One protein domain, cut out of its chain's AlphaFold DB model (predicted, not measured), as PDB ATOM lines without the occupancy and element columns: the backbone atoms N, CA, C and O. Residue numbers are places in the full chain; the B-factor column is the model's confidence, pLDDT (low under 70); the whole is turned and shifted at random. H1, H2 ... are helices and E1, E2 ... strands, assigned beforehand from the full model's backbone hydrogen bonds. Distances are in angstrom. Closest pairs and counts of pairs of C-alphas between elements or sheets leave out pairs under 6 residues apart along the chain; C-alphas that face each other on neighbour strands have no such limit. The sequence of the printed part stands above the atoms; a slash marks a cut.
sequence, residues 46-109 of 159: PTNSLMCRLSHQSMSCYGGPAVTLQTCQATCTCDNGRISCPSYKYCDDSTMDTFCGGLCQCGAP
ATOM      1  N   PRO A  46      -2.790  24.665 -36.643       51.03
ATOM      2  CA  PRO A  46      -2.937  25.366 -37.885       51.03
ATOM      3  C   PRO A  46      -4.450  25.423 -38.046       51.03
ATOM      4  O   PRO A  46      -5.140  24.403 -37.932       51.03
ATOM      5  N   THR A  47      -5.001  26.619 -38.218       51.81
ATOM      6  CA  THR A  47      -6.374  26.788 -38.694       51.81
ATOM      7  C   THR A  47      -6.403  26.280 -40.130       51.81
ATOM      8  O   THR A  47      -6.442  27.043 -41.089       51.81
ATOM      9  N   ASN A  48      -6.267  24.966 -40.269       57.47
ATOM     10  CA  ASN A  48      -6.191  24.265 -41.518       57.47
ATOM     11  C   ASN A  48      -7.587  24.278 -42.089       57.47
ATOM     12  O   ASN A  48      -8.467  23.542 -41.653       57.47
ATOM     13  N   SER A  49      -7.769  25.074 -43.132       69.19
ATOM     14  CA  SER A  49      -8.882  24.944 -44.065       69.19
ATOM     15  C   SER A  49      -8.803  23.634 -44.867       69.19
ATOM     16  O   SER A  49      -9.399  23.531 -45.930       69.19
ATOM     17  N   LEU A  50      -8.066  22.623 -44.403       78.88
ATOM     18  CA  LEU A  50      -7.866  21.363 -45.098       78.88
ATOM     19  C   LEU A  50      -9.094  20.472 -44.878       78.88
ATOM     20  O   LEU A  50      -9.313  19.929 -43.797       78.88
ATOM     21  N   MET A  51      -9.919  20.330 -45.909       82.75
ATOM     22  CA  MET A  51     -11.081  19.450 -45.904       82.75
ATOM     23  C   MET A  51     -10.753  18.165 -46.650       82.75
ATOM     24  O   MET A  51     -10.481  18.186 -47.847       82.75
ATOM     25  N   CYS A  52     -10.802  17.035 -45.949       83.38
ATOM     26  CA  CYS A  52     -10.559  15.729 -46.551       83.38
ATOM     27  C   CYS A  52     -11.850  14.997 -46.892       83.38
ATOM     28  O   CYS A  52     -12.809  14.998 -46.118       83.38
ATOM     29  N   ARG A  53     -11.851  14.312 -48.034       82.12
ATOM     30  CA  ARG A  53     -12.912  13.381 -48.409       82.12
ATOM     31  C   ARG A  53     -12.826  12.158 -47.502       82.12
ATOM     32  O   ARG A  53     -11.762  11.559 -47.403       82.12
ATOM     33  N   LEU A  54     -13.940  11.758 -46.879       79.81
ATOM     34  CA  LEU A  54     -13.988  10.509 -46.112       79.81
ATOM     35  C   LEU A  54     -13.566   9.334 -47.006       79.81
ATOM     36  O   LEU A  54     -14.200   9.044 -48.021       79.81
ATOM     37  N   SER A  55     -12.468   8.690 -46.624       79.94
ATOM     38  CA  SER A  55     -11.832   7.584 -47.330       79.94
ATOM     39  C   SER A  55     -11.067   6.731 -46.320       79.94
ATOM     40  O   SER A  55     -10.469   7.254 -45.386       79.94
ATOM     41  N   HIS A  56     -11.060   5.417 -46.513       83.06
ATOM     42  CA  HIS A  56     -10.226   4.498 -45.728       83.06
ATOM     43  C   HIS A  56      -8.877   4.225 -46.405       83.06
ATOM     44  O   HIS A  56      -8.169   3.294 -46.029       83.06
ATOM     45  N   GLN A  57      -8.525   5.015 -47.424       85.19
ATOM     46  CA  GLN A  57      -7.234   4.899 -48.082       85.19
ATOM     47  C   GLN A  57      -6.109   5.211 -47.098       85.19
ATOM     48  O   GLN A  57      -6.176   6.155 -46.307       85.19
ATOM     49  N   SER A  58      -5.076   4.384 -47.169       88.88
ATOM     50  CA  SER A  58      -3.850   4.536 -46.405       88.88
ATOM     51  C   SER A  58      -2.668   4.265 -47.319       88.88
ATOM     52  O   SER A  58      -2.788   3.518 -48.293       88.88
ATOM     53  N   MET A  59      -1.545   4.899 -47.018       86.75
ATOM     54  CA  MET A  59      -0.303   4.750 -47.759       86.75
ATOM     55  C   MET A  59       0.802   4.346 -46.795       86.75
ATOM     56  O   MET A  59       1.022   5.002 -45.780       86.75
ATOM     57  N   SER A  60       1.509   3.267 -47.106       89.56
ATOM     58  CA  SER A  60       2.667   2.838 -46.323       89.56
ATOM     59  C   SER A  60       3.920   3.544 -46.823       89.56
ATOM     60  O   SER A  60       4.187   3.550 -48.022       89.56
ATOM     61  N   CYS A  61       4.692   4.109 -45.899       88.06
ATOM     62  CA  CYS A  61       5.990   4.707 -46.196       88.06
ATOM     63  C   CYS A  61       7.140   3.786 -45.748       88.06
ATOM     64  O   CYS A  61       6.885   2.674 -45.280       88.06
ATOM     65  N   TYR A  62       8.398   4.222 -45.864       86.44
ATOM     66  CA  TYR A  62       9.602   3.416 -45.618       86.44
ATOM     67  C   TYR A  62       9.668   2.857 -44.182       86.44
ATOM     68  O   TYR A  62      10.191   3.494 -43.269       86.44
ATOM     69  N   GLY A  63       9.101   1.662 -43.967       83.62
ATOM     70  CA  GLY A  63       9.108   0.945 -42.683       83.62
ATOM     71  C   GLY A  63       8.365   1.639 -41.531       83.62
ATOM     72  O   GLY A  63       8.517   1.236 -40.380       83.62
ATOM     73  N   GLY A  64       7.598   2.693 -41.821       84.56
ATOM     74  CA  GLY A  64       6.863   3.487 -40.837       84.56
ATOM     75  C   GLY A  64       5.392   3.089 -40.699       84.56
ATOM     76  O   GLY A  64       4.892   2.250 -41.450       84.56
ATOM     77  N   PRO A  65       4.661   3.713 -39.758       84.44
ATOM     78  CA  PRO A  65       3.212   3.562 -39.688       84.44
ATOM     79  C   PRO A  65       2.555   4.140 -40.950       84.44
ATOM     80  O   PRO A  65       3.037   5.122 -41.520       84.44
ATOM     81  N   ALA A  66       1.445   3.531 -41.368       85.81
ATOM     82  CA  ALA A  66       0.721   3.960 -42.556       85.81
ATOM     83  C   ALA A  66       0.170   5.383 -42.388       85.81
ATOM     84  O   ALA A  66      -0.456   5.715 -41.378       85.81
ATOM     85  N   VAL A  67       0.377   6.208 -43.408       87.38
ATOM     86  CA  VAL A  67      -0.205   7.539 -43.531       87.38
ATOM     87  C   VAL A  67      -1.682   7.374 -43.855       87.38
ATOM     88  O   VAL A  67      -2.062   6.777 -44.862       87.38
ATOM     89  N   THR A  68      -2.523   7.892 -42.970       89.44
ATOM     90  CA  THR A  68      -3.981   7.907 -43.118       89.44
ATOM     91  C   THR A  68      -4.475   9.326 -43.366       89.44
ATOM     92  O   THR A  68      -3.743  10.298 -43.175       89.44
ATOM     93  N   LEU A  69      -5.759   9.477 -43.699       86.06
ATOM     94  CA  LEU A  69      -6.416  10.789 -43.728       86.06
ATOM     95  C   LEU A  69      -6.200  11.609 -42.456       86.06
ATOM     96  O   LEU A  69      -5.992  12.816 -42.522       86.06
ATOM     97  N   GLN A  70      -6.235  10.952 -41.298       84.44
ATOM     98  CA  GLN A  70      -6.022  11.615 -40.019       84.44
ATOM     99  C   GLN A  70      -4.588  12.143 -39.900       84.44
ATOM    100  O   GLN A  70      -4.372  13.212 -39.340       84.44
ATOM    101  N   THR A  71      -3.623  11.431 -40.488       86.69
ATOM    102  CA  THR A  71      -2.226  11.882 -40.570       86.69
ATOM    103  C   THR A  71      -2.120  13.120 -41.459       86.69
ATOM    104  O   THR A  71      -1.504  14.102 -41.064       86.69
ATOM    105  N   CYS A  72      -2.791  13.127 -42.614       85.12
ATOM    106  CA  CYS A  72      -2.840  14.298 -43.490       85.12
ATOM    107  C   CYS A  72      -3.458  15.523 -42.797       85.12
ATOM    108  O   CYS A  72      -2.914  16.615 -42.888       85.12
ATOM    109  N   GLN A  73      -4.565  15.349 -42.069       83.06
ATOM    110  CA  GLN A  73      -5.219  16.446 -41.340       83.06
ATOM    111  C   GLN A  73      -4.374  16.992 -40.186       83.06
ATOM    112  O   GLN A  73      -4.420  18.189 -39.907       83.06
ATOM    113  N   ALA A  74      -3.639  16.114 -39.500       82.12
ATOM    114  CA  ALA A  74      -2.811  16.489 -38.362       82.12
ATOM    115  C   ALA A  74      -1.515  17.188 -38.789       82.12
ATOM    116  O   ALA A  74      -1.074  18.121 -38.121       82.12
ATOM    117  N   THR A  75      -0.908  16.729 -39.884       82.94
ATOM    118  CA  THR A  75       0.450  17.132 -40.259       82.94
ATOM    119  C   THR A  75       0.467  18.183 -41.363       82.94
ATOM    120  O   THR A  75       1.286  19.098 -41.321       82.94
ATOM    121  N   CYS A  76      -0.414  18.077 -42.360       84.06
ATOM    122  CA  CYS A  76      -0.385  18.967 -43.514       84.06
ATOM    123  C   CYS A  76      -1.083  20.287 -43.235       84.06
ATOM    124  O   CYS A  76      -2.022  20.359 -42.441       84.06
ATOM    125  N   THR A  77      -0.655  21.322 -43.950       85.19
ATOM    126  CA  THR A  77      -1.271  22.640 -43.892       85.19
ATOM    127  C   THR A  77      -1.744  23.127 -45.245       85.19
ATOM    128  O   THR A  77      -1.295  22.651 -46.286       85.19
ATOM    129  N   CYS A  78      -2.707  24.041 -45.223       84.31
ATOM    130  CA  CYS A  78      -3.158  24.719 -46.424       84.31
ATOM    131  C   CYS A  78      -2.566  26.130 -46.483       84.31
ATOM    132  O   CYS A  78      -2.969  26.993 -45.702       84.31
ATOM    133  N   ASP A  79      -1.667  26.372 -47.435       79.69
ATOM    134  CA  ASP A  79      -1.062  27.679 -47.689       79.69
ATOM    135  C   ASP A  79      -1.431  28.145 -49.105       79.69
ATOM    136  O   ASP A  79      -1.186  27.446 -50.087       79.69
ATOM    137  N   ASN A  80      -2.094  29.301 -49.223       73.56
ATOM    138  CA  ASN A  80      -2.485  29.901 -50.511       73.56
ATOM    139  C   ASN A  80      -3.241  28.957 -51.476       73.56
ATOM    140  O   ASN A  80      -3.116  29.053 -52.696       73.56
ATOM    141  N   GLY A  81      -4.046  28.033 -50.939       74.56
ATOM    142  CA  GLY A  81      -4.799  27.058 -51.737       74.56
ATOM    143  C   GLY A  81      -3.997  25.822 -52.155       74.56
ATOM    144  O   GLY A  81      -4.555  24.929 -52.795       74.56
ATOM    145  N   ARG A  82      -2.723  25.734 -51.765       79.12
ATOM    146  CA  ARG A  82      -1.866  24.566 -51.951       79.12
ATOM    147  C   ARG A  82      -1.698  23.827 -50.627       79.12
ATOM    148  O   ARG A  82      -1.476  24.425 -49.578       79.12
ATOM    149  N   ILE A  83      -1.806  22.505 -50.690       84.56
ATOM    150  CA  ILE A  83      -1.499  21.644 -49.551       84.56
ATOM    151  C   ILE A  83       0.018  21.535 -49.456       84.56
ATOM    152  O   ILE A  83       0.677  21.256 -50.456       84.56
ATOM    153  N   SER A  84       0.549  21.797 -48.268       84.38
ATOM    154  CA  SER A  84       1.956  21.631 -47.946       84.38
ATOM    155  C   SER A  84       2.076  20.782 -46.692       84.38
ATOM    156  O   SER A  84       1.630  21.158 -45.602       84.38
ATOM    157  N   CYS A  85       2.649  19.604 -46.869       83.88
ATOM    158  CA  CYS A  85       2.900  18.633 -45.831       83.88
ATOM    159  C   CYS A  85       4.389  18.694 -45.437       83.88
ATOM    160  O   CYS A  85       5.244  18.541 -46.307       83.88
ATOM    161  N   PRO A  86       4.739  18.936 -44.159       78.38
ATOM    162  CA  PRO A  86       6.135  18.914 -43.723       78.38
ATOM    163  C   PRO A  86       6.683  17.486 -43.775       78.38
ATOM    164  O   PRO A  86       5.905  16.536 -43.737       78.38
ATOM    165  N   SER A  87       8.004  17.317 -43.793       71.62
ATOM    166  CA  SER A  87       8.604  15.986 -43.902       71.62
ATOM    167  C   SER A  87       8.134  15.030 -42.807       71.62
ATOM    168  O   SER A  87       8.245  15.286 -41.604       71.62
ATOM    169  N   TYR A  88       7.572  13.896 -43.233       74.88
ATOM    170  CA  TYR A  88       7.242  12.808 -42.327       74.88
ATOM    171  C   TYR A  88       8.445  11.884 -42.252       74.88
ATOM    172  O   TYR A  88       8.965  11.461 -43.273       74.88
ATOM    173  N   LYS A  89       8.877  11.513 -41.046       80.75
ATOM    174  CA  LYS A  89      10.109  10.733 -40.803       80.75
ATOM    175  C   LYS A  89      10.294   9.503 -41.711       80.75
ATOM    176  O   LYS A  89      11.420   9.067 -41.924       80.75
ATOM    177  N   TYR A  90       9.194   8.931 -42.190       84.31
ATOM    178  CA  TYR A  90       9.179   7.714 -42.990       84.31
ATOM    179  C   TYR A  90       8.751   7.936 -44.443       84.31
ATOM    180  O   TYR A  90       8.812   6.978 -45.199       84.31
ATOM    181  N   CYS A  91       8.299   9.133 -44.827       84.31
ATOM    182  CA  CYS A  91       7.767   9.449 -46.155       84.31
ATOM    183  C   CYS A  91       8.419  10.714 -46.711       84.31
ATOM    184  O   CYS A  91       8.492  11.722 -46.012       84.31
ATOM    185  N   ASP A  92       8.784  10.693 -47.989       84.12
ATOM    186  CA  ASP A  92       9.213  11.908 -48.681       84.12
ATOM    187  C   ASP A  92       8.066  12.921 -48.783       84.12
ATOM    188  O   ASP A  92       6.897  12.550 -48.946       84.12
ATOM    189  N   ASP A  93       8.418  14.206 -48.753       80.44
ATOM    190  CA  ASP A  93       7.480  15.333 -48.820       80.44
ATOM    191  C   ASP A  93       6.577  15.235 -50.054       80.44
ATOM    192  O   ASP A  93       5.366  15.403 -49.960       80.44
ATOM    193  N   SER A  94       7.148  14.867 -51.207       81.69
ATOM    194  CA  SER A  94       6.417  14.718 -52.473       81.69
ATOM    195  C   SER A  94       5.358  13.615 -52.420       81.69
ATOM    196  O   SER A  94       4.248  13.781 -52.933       81.69
ATOM    197  N   THR A  95       5.685  12.494 -51.781       84.50
ATOM    198  CA  THR A  95       4.797  11.343 -51.624       84.50
ATOM    199  C   THR A  95       3.641  11.697 -50.693       84.50
ATOM    200  O   THR A  95       2.480  11.412 -51.001       84.50
ATOM    201  N   MET A  96       3.937  12.392 -49.592       85.81
ATOM    202  CA  MET A  96       2.911  12.841 -48.657       85.81
ATOM    203  C   MET A  96       2.018  13.936 -49.250       85.81
ATOM    204  O   MET A  96       0.797  13.819 -49.159       85.81
ATOM    205  N   ASP A  97       2.593  14.935 -49.923       84.00
ATOM    206  CA  ASP A  97       1.852  15.987 -50.630       84.00
ATOM    207  C   ASP A  97       0.905  15.394 -51.679       84.00
ATOM    208  O   ASP A  97      -0.244  15.819 -51.791       84.00
ATOM    209  N   THR A  98       1.351  14.378 -52.424       84.44
ATOM    210  CA  THR A  98       0.531  13.725 -53.456       84.44
ATOM    211  C   THR A  98      -0.622  12.940 -52.838       84.44
ATOM    212  O   THR A  98      -1.771  13.082 -53.259       84.44
ATOM    213  N   PHE A  99      -0.345  12.129 -51.815       88.06
ATOM    214  CA  PHE A  99      -1.372  11.331 -51.150       88.06
ATOM    215  C   PHE A  99      -2.402  12.210 -50.433       88.06
ATOM    216  O   PHE A  99      -3.610  12.066 -50.637       88.06
ATOM    217  N   CYS A 100      -1.934  13.167 -49.633       87.12
ATOM    218  CA  CYS A 100      -2.802  14.089 -48.917       87.12
ATOM    219  C   CYS A 100      -3.508  15.059 -49.873       87.12
ATOM    220  O   CYS A 100      -4.667  15.384 -49.639       87.12
ATOM    221  N   GLY A 101      -2.879  15.456 -50.981       86.12
ATOM    222  CA  GLY A 101      -3.489  16.275 -52.032       86.12
ATOM    223  C   GLY A 101      -4.551  15.551 -52.863       86.12
ATOM    224  O   GLY A 101      -5.508  16.174 -53.313       86.12
ATOM    225  N   GLY A 102      -4.435  14.232 -53.035       85.44
ATOM    226  CA  GLY A 102      -5.459  13.424 -53.706       85.44
ATOM    227  C   GLY A 102      -6.710  13.187 -52.853       85.44
ATOM    228  O   GLY A 102      -7.795  12.942 -53.382       85.44
ATOM    229  N   LEU A 103      -6.574  13.257 -51.526       87.06
ATOM    230  CA  LEU A 103      -7.653  12.952 -50.582       87.06
ATOM    231  C   LEU A 103      -8.216  14.183 -49.866       87.06
ATOM    232  O   LEU A 103      -9.345  14.139 -49.368       87.06
ATOM    233  N   CYS A 104      -7.453  15.267 -49.808       86.06
ATOM    234  CA  CYS A 104      -7.801  16.494 -49.117       86.06
ATOM    235  C   CYS A 104      -7.693  17.702 -50.034       86.06
ATOM    236  O   CYS A 104      -6.950  17.712 -51.008       86.06
ATOM    237  N   GLN A 105      -8.448  18.743 -49.706       84.31
ATOM    238  CA  GLN A 105      -8.469  19.985 -50.450       84.31
ATOM    239  C   GLN A 105      -8.442  21.176 -49.496       84.31
ATOM    240  O   GLN A 105      -9.072  21.175 -48.441       84.31
ATOM    241  N   CYS A 106      -7.728  22.214 -49.904       83.31
ATOM    242  CA  CYS A 106      -7.786  23.535 -49.306       83.31
ATOM    243  C   CYS A 106      -9.163  24.179 -49.522       83.31
ATOM    244  O   CYS A 106      -9.565  24.448 -50.653       83.31
ATOM    245  N   GLY A 107      -9.890  24.436 -48.442       69.06
ATOM    246  CA  GLY A 107     -11.192  25.084 -48.443       69.06
ATOM    247  C   GLY A 107     -11.084  26.551 -48.852       69.06
ATOM    248  O   GLY A 107     -10.801  27.411 -48.025       69.06
ATOM    249  N   ALA A 108     -11.352  26.839 -50.123       53.97
ATOM    250  CA  ALA A 108     -11.888  28.130 -50.545       53.97
ATOM    251  C   ALA A 108     -13.404  28.164 -50.235       53.97
ATOM    252  O   ALA A 108     -14.034  27.099 -50.209       53.97
ATOM    253  N   PRO A 109     -14.013  29.341 -49.979       47.28
ATOM    254  CA  PRO A 109     -15.429  29.437 -49.632       47.28
ATOM    255  C   PRO A 109     -16.281  28.744 -50.696       47.28
ATOM    256  O   PRO A 109     -16.033  28.888 -51.890       47.28
TER     257      PRO A 109
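This is residues 46 to 109 of the 159 residues of an uncharacterized protein of Capronia epimyces CBS 606.96 (UniProt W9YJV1). Two short helices, H1 and H2, cross at the core, and two small two-stranded sheets, E1 with E4 and E2 with E3, sit beside them with their ends near each other. From E1 a long loop, residues 53 to 68, swings away and folds back on itself to reach H1, with a short antiparallel pairing of residues 58 to 59 with 67 to 68. The printed part has 64 residues, with two named helices and four named strands in the order E1 H1 E2 E3 H2 E4; both sheets are antiparallel. The class is mixed, helices and strands, with under half of the residues in named elements. The whole is compact, with a radius of gyration of the C-alphas of 10.9 A, yet elongated in outline, spanning 38 by 22 by 17 A.

E1, residues 50 to 52, and E4, residues 104 to 106, are antiparallel neighbours at 151 degrees; N 51 and O 105 are within hydrogen-bond range at 2.8 A, as are N 105 and O 51 at 2.8 A. E2, residues 77 to 79, and E3, residues 82 to 84, form a hairpin, antiparallel at 137 degrees, with N 77 and O 84 at 2.8 A and N 79 and O 82 at 2.9 A. Between the two sheets, the closest C-alphas of E2 and E4 are those of Cys 78 and Cys 106, 5.6 A. H2, residues 93 to 103, has its closest C-alphas to E3 at Gly 101 and Ile 83, 6.2 A. H1, residues 69 to 75, touches H2, the closest C-alphas being those of Cys 72 and Cys 100, 5.4 A. Their lines stand at a steep tilt of 48 degrees, and they run opposite ways. The closest C-alphas of H1 and E1 are those of Gln 73 and Leu 50, 6.7 A. H1 and E3 are apart, and so are E2 and H2. In H1 and H2 every O i to N i+4 pair is within hydrogen-bond range.

E1 begins at C-alpha 50, (-7.866, 21.363, -45.098), and measures 6.4 A. E4, 7.0 A long, ends at C-alpha 106, (-7.786, 23.535, -49.306). E2 and E3 are each 6.3 A long. H2 begins at C-alpha 93, (7.480, 15.333, -48.820), and is 15.4 A long; H1 is 10.0 A long.

The two C-alphas farthest apart are those of Gly 63 and Pro 109, 38.2 A. The printed part has no cut. The link from E1 to H1 is long, 16 residues; that from E3 to H2 is short, 8 residues; those from H1 to E2, E2 to E3 and H2 to E4 are tight. The mean pLDDT of the printed part is 80.6, and residues 46 to 49 and 107 to 109 are under 70.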